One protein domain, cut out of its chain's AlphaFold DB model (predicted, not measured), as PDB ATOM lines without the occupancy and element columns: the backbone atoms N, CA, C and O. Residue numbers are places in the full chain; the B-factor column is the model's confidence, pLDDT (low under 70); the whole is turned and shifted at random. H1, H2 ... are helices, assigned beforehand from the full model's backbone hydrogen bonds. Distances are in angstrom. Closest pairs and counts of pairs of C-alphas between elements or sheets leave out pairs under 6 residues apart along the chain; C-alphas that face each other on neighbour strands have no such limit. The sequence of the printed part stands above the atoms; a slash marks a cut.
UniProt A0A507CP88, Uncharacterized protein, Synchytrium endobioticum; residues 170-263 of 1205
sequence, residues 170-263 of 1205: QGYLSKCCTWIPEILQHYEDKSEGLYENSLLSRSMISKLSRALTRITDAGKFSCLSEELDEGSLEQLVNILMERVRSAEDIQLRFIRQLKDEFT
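AT A GLANCE: This is residues 170 to 263 of the 1205 residues of an uncharacterized protein of Synchytrium endobioticum (UniProt A0A507CP88). A small helical body, with H1 and H2 as a tilted hairpin and H4 making a corner with H1, where residues 232 to 236 of H4 meet residues 180 to 184 of H1, has a helical arm sticking out, residues 247 to 263. The short H3 packs on H1. The printed part has 94 residues with five named helices, H1 to H5 along the chain, all helix by class. It is loose, with a radius of gyration of the C-alphas of 17.1 A, spanning 55 by 32 by 21 A.

IN THESE COORDINATES: H1, residues 170 to 185, begins at C-alpha (274.780, -43.094, -13.372) and is 23.2 A long. H2, residues 202 to 216, is 20.7 A. H3 is residues 221 to 225. H4, residues 232 to 248, is 24.5 A. H5, residues 253 to 263, is 15.3 A and ends at C-alpha (285.783, 10.252, -0.648).

HOW THE PARTS SIT: H1, the hub, touches H2 with residues 172 to 176 alone, at a steep tilt of 43 degrees, opposite ways; the closest C-alphas, of Tyr 172 and Ala 211, are 5.3 A apart. H1 touches H4, about perpendicular at 75 degrees, closest at the C-alphas of Leu 184 and Leu 236, 7.2 A. H3 only just touches H1, with 3 pairs of C-alphas within 8 A, closest Leu 173 and Leu 224, 6.4 A. H5 touches no helix. Every O i to N i+4 pair is within hydrogen-bond range in H3 and H5, against 10 of 12 in H1, 9 of 11 in H2 and 12 of 13 in H4.

THE WHOLE: The C-alphas farthest apart, of Gln 170 and Thr 263, are 55.9 A apart. The printed part has no cut. The link H1 to H2 is long, 16 residues. The pLDDT is under 70 at residues 189, 192 to 194, 197 and 253 to 263.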
ATOM      1  N   GLN A 170     274.966 -42.093 -14.440       79.31
ATOM      2  CA  GLN A 170     274.780 -43.094 -13.372       79.31
ATOM      3  C   GLN A 170     275.983 -43.142 -12.412       79.31
ATOM      4  O   GLN A 170     275.831 -43.212 -11.193       79.31
ATOM      5  N   GLY A 171     277.198 -43.011 -12.958       79.31
ATOM      6  CA  GLY A 171     278.441 -42.932 -12.187       79.31
ATOM      7  C   GLY A 171     278.680 -41.595 -11.471       79.31
ATOM      8  O   GLY A 171     279.708 -41.456 -10.802       79.31
ATOM      9  N   TYR A 172     277.781 -40.616 -11.615       81.62
ATOM     10  CA  TYR A 172     277.728 -39.386 -10.817       81.62
ATOM     11  C   TYR A 172     276.541 -39.388  -9.849       81.62
ATOM     12  O   TYR A 172     276.727 -38.932  -8.725       81.62
ATOM     13  N   LEU A 173     275.395 -39.970 -10.230       81.75
ATOM     14  CA  LEU A 173     274.238 -40.207  -9.353       81.75
ATOM     15  C   LEU A 173     274.671 -40.945  -8.083       81.75
ATOM     16  O   LEU A 173     274.683 -40.351  -7.010       81.75
ATOM     17  N   SER A 174     275.217 -42.156  -8.234       81.75
ATOM     18  CA  SER A 174     275.708 -42.979  -7.117       81.75
ATOM     19  C   SER A 174     276.763 -42.286  -6.237       81.75
ATOM     20  O   SER A 174     276.925 -42.677  -5.086       81.75
ATOM     21  N   LYS A 175     277.470 -41.261  -6.739       84.19
ATOM     22  CA  LYS A 175     278.409 -40.456  -5.932       84.19
ATOM     23  C   LYS A 175     277.730 -39.308  -5.198       84.19
ATOM     24  O   LYS A 175     278.185 -38.938  -4.127       84.19
ATOM     25  N   CYS A 176     276.660 -38.737  -5.744       83.25
ATOM     26  CA  CYS A 176     275.848 -37.758  -5.023       83.25
ATOM     27  C   CYS A 176     275.108 -38.446  -3.868       83.25
ATOM     28  O   CYS A 176     275.127 -37.930  -2.758       83.25
ATOM     29  N   CYS A 177     274.583 -39.654  -4.094       81.88
ATOM     30  CA  CYS A 177     273.902 -40.453  -3.072       81.88
ATOM     31  C   CYS A 177     274.839 -40.956  -1.951       81.88
ATOM     32  O   CYS A 177     274.357 -41.281  -0.875       81.88
ATOM     33  N   THR A 178     276.168 -40.972  -2.145       84.06
ATOM     34  CA  THR A 178     277.134 -41.125  -1.034       84.06
ATOM     35  C   THR A 178     277.532 -39.778  -0.427       84.06
ATOM     36  O   THR A 178     277.482 -39.605   0.786       84.06
ATOM     37  N   TRP A 179     277.898 -38.794  -1.257       87.31
ATOM     38  CA  TRP A 179     278.460 -37.522  -0.791       87.31
ATOM     39  C   TRP A 179     277.462 -36.629  -0.052       87.31
ATOM     40  O   TRP A 179     277.881 -35.856   0.802       87.31
ATOM     41  N   ILE A 180     276.169 -36.681  -0.382       84.50
ATOM     42  CA  ILE A 180     275.163 -35.834   0.270       84.50
ATOM     43  C   ILE A 180     274.920 -36.315   1.717       84.50
ATOM     44  O   ILE A 180     275.123 -35.501   2.618       84.50
ATOM     45  N   PRO A 181     274.635 -37.608   1.989       83.44
ATOM     46  CA  PRO A 181     274.599 -38.128   3.360       83.44
ATOM     47  C   PRO A 181     275.908 -37.927   4.139       83.44
ATOM     48  O   PRO A 181     275.856 -37.504   5.290       83.44
ATOM     49  N   GLU A 182     277.080 -38.134   3.521       82.31
ATOM     50  CA  GLU A 182     278.389 -37.882   4.161       82.31
ATOM     51  C   GLU A 182     278.554 -36.419   4.628       82.31
ATOM     52  O   GLU A 182     279.111 -36.163   5.698       82.31
ATOM     53  N   ILE A 183     278.068 -35.447   3.847       83.56
ATOM     54  CA  ILE A 183     278.119 -34.015   4.191       83.56
ATOM     55  C   ILE A 183     277.158 -33.684   5.334       83.56
ATOM     56  O   ILE A 183     277.548 -32.946   6.242       83.56
ATOM     57  N   LEU A 184     275.936 -34.225   5.294       83.25
ATOM     58  CA  LEU A 184     274.907 -33.992   6.311       83.25
ATOM     59  C   LEU A 184     275.291 -34.630   7.652       83.25
ATOM     60  O   LEU A 184     275.262 -33.955   8.677       83.25
ATOM     61  N   GLN A 185     275.754 -35.884   7.646       80.06
ATOM     62  CA  GLN A 185     276.192 -36.595   8.852       80.06
ATOM     63  C   GLN A 185     277.351 -35.881   9.570       80.06
ATOM     64  O   GLN A 185     277.431 -35.916  10.794       80.06
ATOM     65  N   HIS A 186     278.235 -35.211   8.827       77.25
ATOM     66  CA  HIS A 186     279.354 -34.450   9.391       77.25
ATOM     67  C   HIS A 186     279.095 -32.940   9.531       77.25
ATOM     68  O   HIS A 186     280.032 -32.195   9.822       77.25
ATOM     69  N   TYR A 187     277.856 -32.471   9.347       76.75
ATOM     70  CA  TYR A 187     277.516 -31.052   9.499       76.75
ATOM     71  C   TYR A 187     277.535 -30.585  10.963       76.75
ATOM     72  O   TYR A 187     277.977 -29.469  11.231       76.75
ATOM     73  N   GLU A 188     277.130 -31.435  11.914       70.00
ATOM     74  CA  GLU A 188     277.181 -31.110  13.350       70.00
ATOM     75  C   GLU A 188     278.627 -31.088  13.881       70.00
ATOM     76  O   GLU A 188     279.040 -30.115  14.511       70.00
ATOM     77  N   ASP A 189     279.425 -32.112  13.548       69.25
ATOM     78  CA  ASP A 189     280.841 -32.231  13.939       69.25
ATOM     79  C   ASP A 189     281.780 -31.260  13.190       69.25
ATOM     80  O   ASP A 189     282.919 -31.048  13.613       69.25
ATOM     81  N   LYS A 190     281.338 -30.704  12.051       75.25
ATOM     82  CA  LYS A 190     282.097 -29.788  11.171       75.25
ATOM     83  C   LYS A 190     283.507 -30.292  10.828       75.25
ATOM     84  O   LYS A 190     284.488 -29.551  10.909       75.25
ATOM     85  N   SER A 191     283.597 -31.564  10.437       71.00
ATOM     86  CA  SER A 191     284.862 -32.299  10.317       71.00
ATOM     87  C   SER A 191     285.891 -31.650   9.374       71.00
ATOM     88  O   SER A 191     285.586 -31.238   8.244       71.00
ATOM     89  N   GLU A 192     287.146 -31.580   9.839       60.28
ATOM     90  CA  GLU A 192     288.254 -31.000   9.076       60.28
ATOM     91  C   GLU A 192     288.467 -31.752   7.752       60.28
ATOM     92  O   GLU A 192     288.717 -32.957   7.724       60.28
ATOM     93  N   GLY A 193     288.380 -31.022   6.636       67.94
ATOM     94  CA  GLY A 193     288.579 -31.550   5.281       67.94
ATOM     95  C   GLY A 193     287.297 -31.666   4.450       67.94
ATOM     96  O   GLY A 193     287.370 -31.526   3.227       67.94
ATOM     97  N   LEU A 194     286.128 -31.829   5.080       69.69
ATOM     98  CA  LEU A 194     284.836 -31.542   4.438       69.69
ATOM     99  C   LEU A 194     284.457 -30.071   4.626       69.69
ATOM    100  O   LEU A 194     284.015 -29.429   3.666       69.69
ATOM    101  N   TYR A 195     284.709 -29.527   5.818       78.00
ATOM    102  CA  TYR A 195     284.436 -28.141   6.186       78.00
ATOM    103  C   TYR A 195     285.732 -27.316   6.324       78.00
ATOM    104  O   TYR A 195     286.788 -27.814   6.712       78.00
ATOM    105  N   GLU A 196     285.637 -26.032   5.978       73.00
ATOM    106  CA  GLU A 196     286.669 -24.992   6.039       73.00
ATOM    107  C   GLU A 196     286.101 -23.818   6.855       73.00
ATOM    108  O   GLU A 196     285.165 -23.155   6.409       73.00
ATOM    109  N   ASN A 197     286.655 -23.527   8.039       67.12
ATOM    110  CA  ASN A 197     286.185 -22.442   8.920       67.12
ATOM    111  C   ASN A 197     284.661 -22.491   9.190       67.12
ATOM    112  O   ASN A 197     283.957 -21.513   8.955       67.12
ATOM    113  N   SER A 198     284.146 -23.635   9.660       73.12
ATOM    114  CA  SER A 198     282.706 -23.917   9.853       73.12
ATOM    115  C   SER A 198     281.821 -23.999   8.596       73.12
ATOM    116  O   SER A 198     280.671 -24.396   8.740       73.12
ATOM    117  N   LEU A 199     282.322 -23.683   7.397       81.38
ATOM    118  CA  LEU A 199     281.542 -23.636   6.151       81.38
ATOM    119  C   LEU A 199     281.960 -24.748   5.179       81.38
ATOM    120  O   LEU A 199     283.093 -25.221   5.228       81.38
ATOM    121  N   LEU A 200     281.079 -25.175   4.269       83.81
ATOM    122  CA  LEU A 200     281.392 -26.275   3.344       83.81
ATOM    123  C   LEU A 200     282.589 -25.930   2.434       83.81
ATOM    124  O   LEU A 200     282.648 -24.847   1.838       83.81
ATOM    125  N   SER A 201     283.556 -26.849   2.329       84.38
ATOM    126  CA  SER A 201     284.816 -26.599   1.619       84.38
ATOM    127  C   SER A 201     284.613 -26.288   0.137       84.38
ATOM    128  O   SER A 201     283.821 -26.946  -0.552       84.38
ATOM    129  N   ARG A 202     285.384 -25.327  -0.398       82.81
ATOM    130  CA  ARG A 202     285.322 -24.977  -1.831       82.81
ATOM    131  C   ARG A 202     285.559 -26.215  -2.701       82.81
ATOM    132  O   ARG A 202     284.840 -26.448  -3.669       82.81
ATOM    133  N   SER A 203     286.494 -27.081  -2.295       83.06
ATOM    134  CA  SER A 203     286.805 -28.323  -3.016       83.06
ATOM    135  C   SER A 203     285.625 -29.302  -3.115       83.06
ATOM    136  O   SER A 203     285.565 -30.069  -4.080       83.06
ATOM    137  N   MET A 204     284.703 -29.307  -2.143       84.88
ATOM    138  CA  MET A 204     283.545 -30.206  -2.120       84.88
ATOM    139  C   MET A 204     282.368 -29.637  -2.912       84.88
ATOM    140  O   MET A 204     281.814 -30.347  -3.753       84.88
ATOM    141  N   ILE A 205     282.080 -28.339  -2.763       85.69
ATOM    142  CA  ILE A 205     281.103 -27.613  -3.597       85.69
ATOM    143  C   ILE A 205     281.457 -27.796  -5.081       85.69
ATOM    144  O   ILE A 205     280.621 -28.202  -5.889       85.69
ATOM    145  N   SER A 206     282.739 -27.634  -5.426       84.38
ATOM    146  CA  SER A 206     283.240 -27.836  -6.785       84.38
ATOM    147  C   SER A 206     283.134 -29.290  -7.281       84.38
ATOM    148  O   SER A 206     283.115 -29.524  -8.490       84.38
ATOM    149  N   LYS A 207     283.093 -30.313  -6.408       84.75
ATOM    150  CA  LYS A 207     282.831 -31.720  -6.805       84.75
ATOM    151  C   LYS A 207     281.339 -31.942  -7.054       84.75
ATOM    152  O   LYS A 207     280.989 -32.456  -8.117       84.75
ATOM    153  N   LEU A 208     280.489 -31.511  -6.117       86.12
ATOM    154  CA  LEU A 208     279.029 -31.596  -6.214       86.12
ATOM    155  C   LEU A 208     278.511 -30.876  -7.459       86.12
ATOM    156  O   LEU A 208     277.832 -31.494  -8.269       86.12
ATOM    157  N   SER A 209     278.908 -29.620  -7.681       83.94
ATOM    158  CA  SER A 209     278.476 -28.811  -8.831       83.94
ATOM    159  C   SER A 209     278.736 -29.501 -10.179       83.94
ATOM    160  O   SER A 209     277.846 -29.575 -11.030       83.94
ATOM    161  N   ARG A 210     279.913 -30.124 -10.357       82.00
ATOM    162  CA  ARG A 210     280.258 -30.890 -11.573       82.00
ATOM    163  C   ARG A 210     279.529 -32.231 -11.707       82.00
ATOM    164  O   ARG A 210     279.413 -32.724 -12.828       82.00
ATOM    165  N   ALA A 211     279.088 -32.838 -10.607       82.50
ATOM    166  CA  ALA A 211     278.307 -34.073 -10.624       82.50
ATOM    167  C   ALA A 211     276.819 -33.778 -10.883       82.50
ATOM    168  O   ALA A 211     276.247 -34.310 -11.832       82.50
ATOM    169  N   LEU A 212     276.237 -32.855 -10.115       80.94
ATOM    170  CA  LEU A 212     274.835 -32.447 -10.189       80.94
ATOM    171  C   LEU A 212     274.494 -31.745 -11.507       80.94
ATOM    172  O   LEU A 212     273.467 -32.072 -12.100       80.94
ATOM    173  N   THR A 213     275.379 -30.891 -12.046       77.38
ATOM    174  CA  THR A 213     275.175 -30.321 -13.395       77.38
ATOM    175  C   THR A 213     275.024 -31.435 -14.436       77.38
ATOM    176  O   THR A 213     274.102 -31.383 -15.229       77.38
ATOM    177  N   ARG A 214     275.813 -32.520 -14.374       80.06
ATOM    178  CA  ARG A 214     275.714 -33.641 -15.335       80.06
ATOM    179  C   ARG A 214     274.489 -34.540 -15.156       80.06
ATOM    180  O   ARG A 214     274.119 -35.237 -16.093       80.06
ATOM    181  N   ILE A 215     273.894 -34.563 -13.965       81.31
ATOM    182  CA  ILE A 215     272.626 -35.263 -13.697       81.31
ATOM    183  C   ILE A 215     271.450 -34.411 -14.206       81.31
ATOM    184  O   ILE A 215     270.499 -34.942 -14.782       81.31
ATOM    185  N   THR A 216     271.563 -33.087 -14.063       77.00
ATOM    186  CA  THR A 216     270.611 -32.088 -14.573       77.00
ATOM    187  C   THR A 216     270.634 -32.034 -16.106       77.00
ATOM    188  O   THR A 216     269.596 -32.225 -16.728       77.00
ATOM    189  N   ASP A 217     271.818 -31.914 -16.720       71.88
ATOM    190  CA  ASP A 217     272.041 -31.954 -18.178       71.88
ATOM    191  C   ASP A 217     271.490 -33.242 -18.828       71.88
ATOM    192  O   ASP A 217     271.167 -33.257 -20.014       71.88
ATOM    193  N   ALA A 218     271.394 -34.338 -18.064       75.81
ATOM    194  CA  ALA A 218     270.858 -35.624 -18.511       75.81
ATOM    195  C   ALA A 218     269.337 -35.786 -18.287       75.81
ATOM    196  O   ALA A 218     268.779 -36.819 -18.662       75.81
ATOM    197  N   GLY A 219     268.663 -34.821 -17.647       73.62
ATOM    198  CA  GLY A 219     267.243 -34.921 -17.291       73.62
ATOM    199  C   GLY A 219     266.946 -36.055 -16.301       73.62
ATOM    200  O   GLY A 219     265.979 -36.804 -16.480       73.62
ATOM    201  N   LYS A 220     267.825 -36.261 -15.306       79.88
ATOM    202  CA  LYS A 220     267.742 -37.362 -14.319       79.88
ATOM    203  C   LYS A 220     267.823 -36.893 -12.863       79.88
ATOM    204  O   LYS A 220     268.210 -37.666 -11.991       79.88
ATOM    205  N   PHE A 221     267.440 -35.645 -12.589       79.62
ATOM    206  CA  PHE A 221     267.401 -35.120 -11.221       79.62
ATOM    207  C   PHE A 221     266.322 -35.794 -10.353       79.62
ATOM    208  O   PHE A 221     266.575 -36.031  -9.176       79.62
ATOM    209  N   SER A 222     265.179 -36.210 -10.924       74.62
ATOM    210  CA  SER A 222     264.158 -36.962 -10.169       74.62
ATOM    211  C   SER A 222     264.732 -38.239  -9.547       74.62
ATOM    212  O   SER A 222     264.536 -38.474  -8.365       74.62
ATOM    213  N   CYS A 223     265.566 -38.982 -10.284       78.38
ATOM    214  CA  CYS A 223     266.222 -40.195  -9.791       78.38
ATOM    215  C   CYS A 223     267.176 -39.940  -8.609       78.38
ATOM    216  O   CYS A 223     267.432 -40.853  -7.838       78.38
ATOM    217  N   LEU A 224     267.703 -38.718  -8.450       79.38
ATOM    218  CA  LEU A 224     268.450 -38.325  -7.250       79.38
ATOM    219  C   LEU A 224     267.505 -38.000  -6.088       79.38
ATOM    220  O   LEU A 224     267.796 -38.356  -4.953       79.38
ATOM    221  N   SER A 225     266.377 -37.347  -6.367       73.88
ATOM    222  CA  SER A 225     265.346 -37.063  -5.362       73.88
ATOM    223  C   SER A 225     264.615 -38.324  -4.877       73.88
ATOM    224  O   SER A 225     264.102 -38.331  -3.768       73.88
ATOM    225  N   GLU A 226     264.578 -39.379  -5.695       78.69
ATOM    226  CA  GLU A 226     264.039 -40.709  -5.372       78.69
ATOM    227  C   GLU A 226     265.034 -41.582  -4.570       78.69
ATOM    228  O   GLU A 226     264.611 -42.526  -3.905       78.69
ATOM    229  N   GLU A 227     266.343 -41.290  -4.623       80.06
ATOM    230  CA  GLU A 227     267.417 -42.034  -3.928       80.06
ATOM    231  C   GLU A 227     267.908 -41.364  -2.619       80.06
ATOM    232  O   GLU A 227     268.799 -41.905  -1.961       80.06
ATOM    233  N   LEU A 228     267.360 -40.206  -2.229       81.62
ATOM    234  CA  LEU A 228     267.741 -39.454  -1.021       81.62
ATOM    235  C   LEU A 228     266.612 -39.418   0.023       81.62
ATOM    236  O   LEU A 228     265.437 -39.360  -0.331       81.62
ATOM    237  N   ASP A 229     266.973 -39.372   1.309       77.94
ATOM    238  CA  ASP A 229     266.005 -39.243   2.406       77.94
ATOM    239  C   ASP A 229     265.264 -37.889   2.371       77.94
ATOM    240  O   ASP A 229     265.848 -36.844   2.058       77.94
ATOM    241  N   GLU A 230     263.980 -37.896   2.739       73.19
ATOM    242  CA  GLU A 230     263.098 -36.721   2.732       73.19
ATOM    243  C   GLU A 230     263.693 -35.551   3.548       73.19
ATOM    244  O   GLU A 230     264.105 -35.709   4.696       73.19
ATOM    245  N   GLY A 231     263.784 -34.365   2.935       73.75
ATOM    246  CA  GLY A 231     264.417 -33.176   3.529       73.75
ATOM    247  C   GLY A 231     265.944 -33.061   3.357       73.75
ATOM    248  O   GLY A 231     266.483 -31.970   3.554       73.75
ATOM    249  N   SER A 232     266.655 -34.104   2.904       82.06
ATOM    250  CA  SER A 232     268.123 -34.053   2.699       82.06
ATOM    251  C   SER A 232     268.560 -32.934   1.750       82.06
ATOM    252  O   SER A 232     269.569 -32.263   1.980       82.06
ATOM    253  N   LEU A 233     267.794 -32.701   0.676       81.75
ATOM    254  CA  LEU A 233     268.073 -31.627  -0.280       81.75
ATOM    255  C   LEU A 233     267.845 -30.238   0.334       81.75
ATOM    256  O   LEU A 233     268.614 -29.326   0.049       81.75
ATOM    257  N   GLU A 234     266.855 -30.075   1.215       82.81
ATOM    258  CA  GLU A 234     266.587 -28.805   1.902       82.81
ATOM    259  C   GLU A 234     267.706 -28.466   2.900       82.81
ATOM    260  O   GLU A 234     268.190 -27.333   2.941       82.81
ATOM    261  N   GLN A 235     268.198 -29.456   3.650       82.94
ATOM    262  CA  GLN A 235     269.361 -29.279   4.525       82.94
ATOM    263  C   GLN A 235     270.621 -28.916   3.723       82.94
ATOM    264  O   GLN A 235     271.314 -27.957   4.065       82.94
ATOM    265  N   LEU A 236     270.880 -29.605   2.603       85.81
ATOM    266  CA  LEU A 236     271.991 -29.280   1.703       85.81
ATOM    267  C   LEU A 236     271.876 -27.853   1.135       85.81
ATOM    268  O   LEU A 236     272.878 -27.139   1.079       85.81
ATOM    269  N   VAL A 237     270.675 -27.417   0.743       86.44
ATOM    270  CA  VAL A 237     270.422 -26.043   0.281       86.44
ATOM    271  C   VAL A 237     270.731 -25.027   1.378       86.44
ATOM    272  O   VAL A 237     271.438 -24.060   1.104       86.44
ATOM    273  N   ASN A 238     270.302 -25.256   2.620       86.62
ATOM    274  CA  ASN A 238     270.617 -24.360   3.736       86.62
ATOM    275  C   ASN A 238     272.140 -24.229   3.970       86.62
ATOM    276  O   ASN A 238     272.636 -23.111   4.109       86.62
ATOM    277  N   ILE A 239     272.897 -25.333   3.908       85.88
ATOM    278  CA  ILE A 239     274.372 -25.333   4.021       85.88
ATOM    279  C   ILE A 239     275.030 -24.554   2.864       85.88
ATOM    280  O   ILE A 239     275.988 -23.801   3.064       85.88
ATOM    281  N   LEU A 240     274.518 -24.697   1.636       87.25
ATOM    282  CA  LEU A 240     275.002 -23.927   0.483       87.25
ATOM    283  C   LEU A 240     274.665 -22.433   0.613       87.25
ATOM    284  O   LEU A 240     275.495 -21.590   0.270       87.25
ATOM    285  N   MET A 241     273.491 -22.090   1.142       89.25
ATOM    286  CA  MET A 241     273.065 -20.702   1.315       89.25
ATOM    287  C   MET A 241     273.770 -19.995   2.478       89.25
ATOM    288  O   MET A 241     274.035 -18.800   2.361       89.25
ATOM    289  N   GLU A 242     274.194 -20.704   3.531       87.00
ATOM    290  CA  GLU A 242     275.135 -20.163   4.530       87.00
ATOM    291  C   GLU A 242     276.445 -19.712   3.850       87.00
ATOM    292  O   GLU A 242     276.956 -18.620   4.113       87.00
ATOM    293  N   ARG A 243     276.947 -20.497   2.882       87.19
ATOM    294  CA  ARG A 243     278.136 -20.136   2.094       87.19
ATOM    295  C   ARG A 243     277.895 -18.950   1.155       87.19
ATOM    296  O   ARG A 243     278.788 -18.112   1.040       87.19
ATOM    297  N   VAL A 244     276.718 -18.828   0.533       89.25
ATOM    298  CA  VAL A 244     276.351 -17.641  -0.270       89.25
ATOM    299  C   VAL A 244     276.299 -16.383   0.602       89.25
ATOM    300  O   VAL A 244     276.954 -15.396   0.271       89.25
ATOM    301  N   ARG A 245     275.600 -16.431   1.746       89.44
ATOM    302  CA  ARG A 245     275.505 -15.298   2.684       89.44
ATOM    303  C   ARG A 245     276.863 -14.883   3.245       89.44
ATOM    304  O   ARG A 245     277.144 -13.699   3.375       89.44
ATOM    305  N   SER A 246     277.771 -15.838   3.467       85.38
ATOM    306  CA  SER A 246     279.155 -15.531   3.866       85.38
ATOM    307  C   SER A 246     279.958 -14.722   2.829       85.38
ATOM    308  O   SER A 246     281.040 -14.241   3.159       85.38
ATOM    309  N   ALA A 247     279.452 -14.577   1.596       87.06
ATOM    310  CA  ALA A 247     280.121 -13.912   0.482       87.06
ATOM    311  C   ALA A 247     279.383 -12.679  -0.089       87.06
ATOM    312  O   ALA A 247     280.012 -11.902  -0.810       87.06
ATOM    313  N   GLU A 248     278.086 -12.491   0.191       85.88
ATOM    314  CA  GLU A 248     277.238 -11.522  -0.533       85.88
ATOM    315  C   GLU A 248     277.683 -10.055  -0.373       85.88
ATOM    316  O   GLU A 248     277.718  -9.320  -1.359       85.88
ATOM    317  N   ASP A 249     278.152  -9.675   0.820       83.38
ATOM    318  CA  ASP A 249     278.643  -8.324   1.141       83.38
ATOM    319  C   ASP A 249     280.170  -8.140   0.964       83.38
ATOM    320  O   ASP A 249     280.734  -7.114   1.364       83.38
ATOM    321  N   ILE A 250     280.901  -9.112   0.391       83.69
ATOM    322  CA  ILE A 250     282.368  -9.004   0.280       83.69
ATOM    323  C   ILE A 250     282.782  -8.036  -0.836       83.69
ATOM    324  O   ILE A 250     282.968  -8.414  -1.996       83.69
ATOM    325  N   GLN A 251     283.056  -6.796  -0.435       78.12
ATOM    326  CA  GLN A 251     283.910  -5.859  -1.165       78.12
ATOM    327  C   GLN A 251     285.398  -6.155  -0.881       78.12
ATOM    328  O   GLN A 251     285.793  -6.433   0.260       78.12
ATOM    329  N   LEU A 252     286.239  -6.104  -1.918       76.69
ATOM    330  CA  LEU A 252     287.684  -6.341  -1.801       76.69
ATOM    331  C   LEU A 252     288.377  -5.156  -1.102       76.69
ATOM    332  O   LEU A 252     288.109  -3.994  -1.417       76.69
ATOM    333  N   ARG A 253     289.283  -5.434  -0.153       65.88
ATOM    334  CA  ARG A 253     289.841  -4.408   0.756       65.88
ATOM    335  C   ARG A 253     290.531  -3.246   0.047       65.88
ATOM    336  O   ARG A 253     290.259  -2.106   0.404       65.88
ATOM    337  N   PHE A 254     291.352  -3.511  -0.969       65.56
ATOM    338  CA  PHE A 254     292.031  -2.451  -1.724       65.56
ATOM    339  C   PHE A 254     291.040  -1.531  -2.463       65.56
ATOM    340  O   PHE A 254     291.255  -0.324  -2.521       65.56
ATOM    341  N   ILE A 255     289.913  -2.063  -2.956       65.06
ATOM    342  CA  ILE A 255     288.855  -1.265  -3.602       65.06
ATOM    343  C   ILE A 255     288.174  -0.368  -2.571       65.06
ATOM    344  O   ILE A 255     287.940   0.809  -2.837       65.06
ATOM    345  N   ARG A 256     287.903  -0.901  -1.373       62.31
ATOM    346  CA  ARG A 256     287.370  -0.114  -0.258       62.31
ATOM    347  C   ARG A 256     288.335   0.994   0.166       62.31
ATOM    348  O   ARG A 256     287.905   2.134   0.263       62.31
ATOM    349  N   GLN A 257     289.625   0.696   0.328       59.53
ATOM    350  CA  GLN A 257     290.644   1.699   0.659       59.53
ATOM    351  C   GLN A 257     290.699   2.818  -0.389       59.53
ATOM    352  O   GLN A 257     290.654   3.986  -0.023       59.53
ATOM    353  N   LEU A 258     290.674   2.486  -1.684       59.22
ATOM    354  CA  LEU A 258     290.600   3.483  -2.760       59.22
ATOM    355  C   LEU A 258     289.300   4.311  -2.702       59.22
ATOM    356  O   LEU A 258     289.333   5.523  -2.890       59.22
ATOM    357  N   LYS A 259     288.151   3.689  -2.411       58.03
ATOM    358  CA  LYS A 259     286.845   4.364  -2.262       58.03
ATOM    359  C   LYS A 259     286.838   5.326  -1.058       58.03
ATOM    360  O   LYS A 259     286.303   6.432  -1.159       58.03
ATOM    361  N   ASP A 260     287.495   4.941   0.032       52.25
ATOM    362  CA  ASP A 260     287.677   5.744   1.247       52.25
ATOM    363  C   ASP A 260     288.710   6.887   1.022       52.25
ATOM    364  O   ASP A 260     288.523   8.007   1.502       52.25
ATOM    365  N   GLU A 261     289.752   6.678   0.204       52.53
ATOM    366  CA  GLU A 261     290.705   7.723  -0.224       52.53
ATOM    367  C   GLU A 261     290.083   8.751  -1.188       52.53
ATOM    368  O   GLU A 261     290.280   9.957  -1.023       52.53
ATOM    369  N   PHE A 262     289.292   8.317  -2.174       47.06
ATOM    370  CA  PHE A 262     288.608   9.237  -3.092       47.06
ATOM    371  C   PHE A 262     287.539  10.080  -2.378       47.06
ATOM    372  O   PHE A 262     287.409  11.268  -2.673       47.06
ATOM    373  N   THR A 263     286.803   9.508  -1.417       45.25
ATOM    374  CA  THR A 263     285.783  10.252  -0.648       45.25
ATOM    375  C   THR A 263     286.389  11.202   0.389       45.25
ATOM    376  O   THR A 263     285.901  12.324   0.557       45.25
TER     377      THR A 263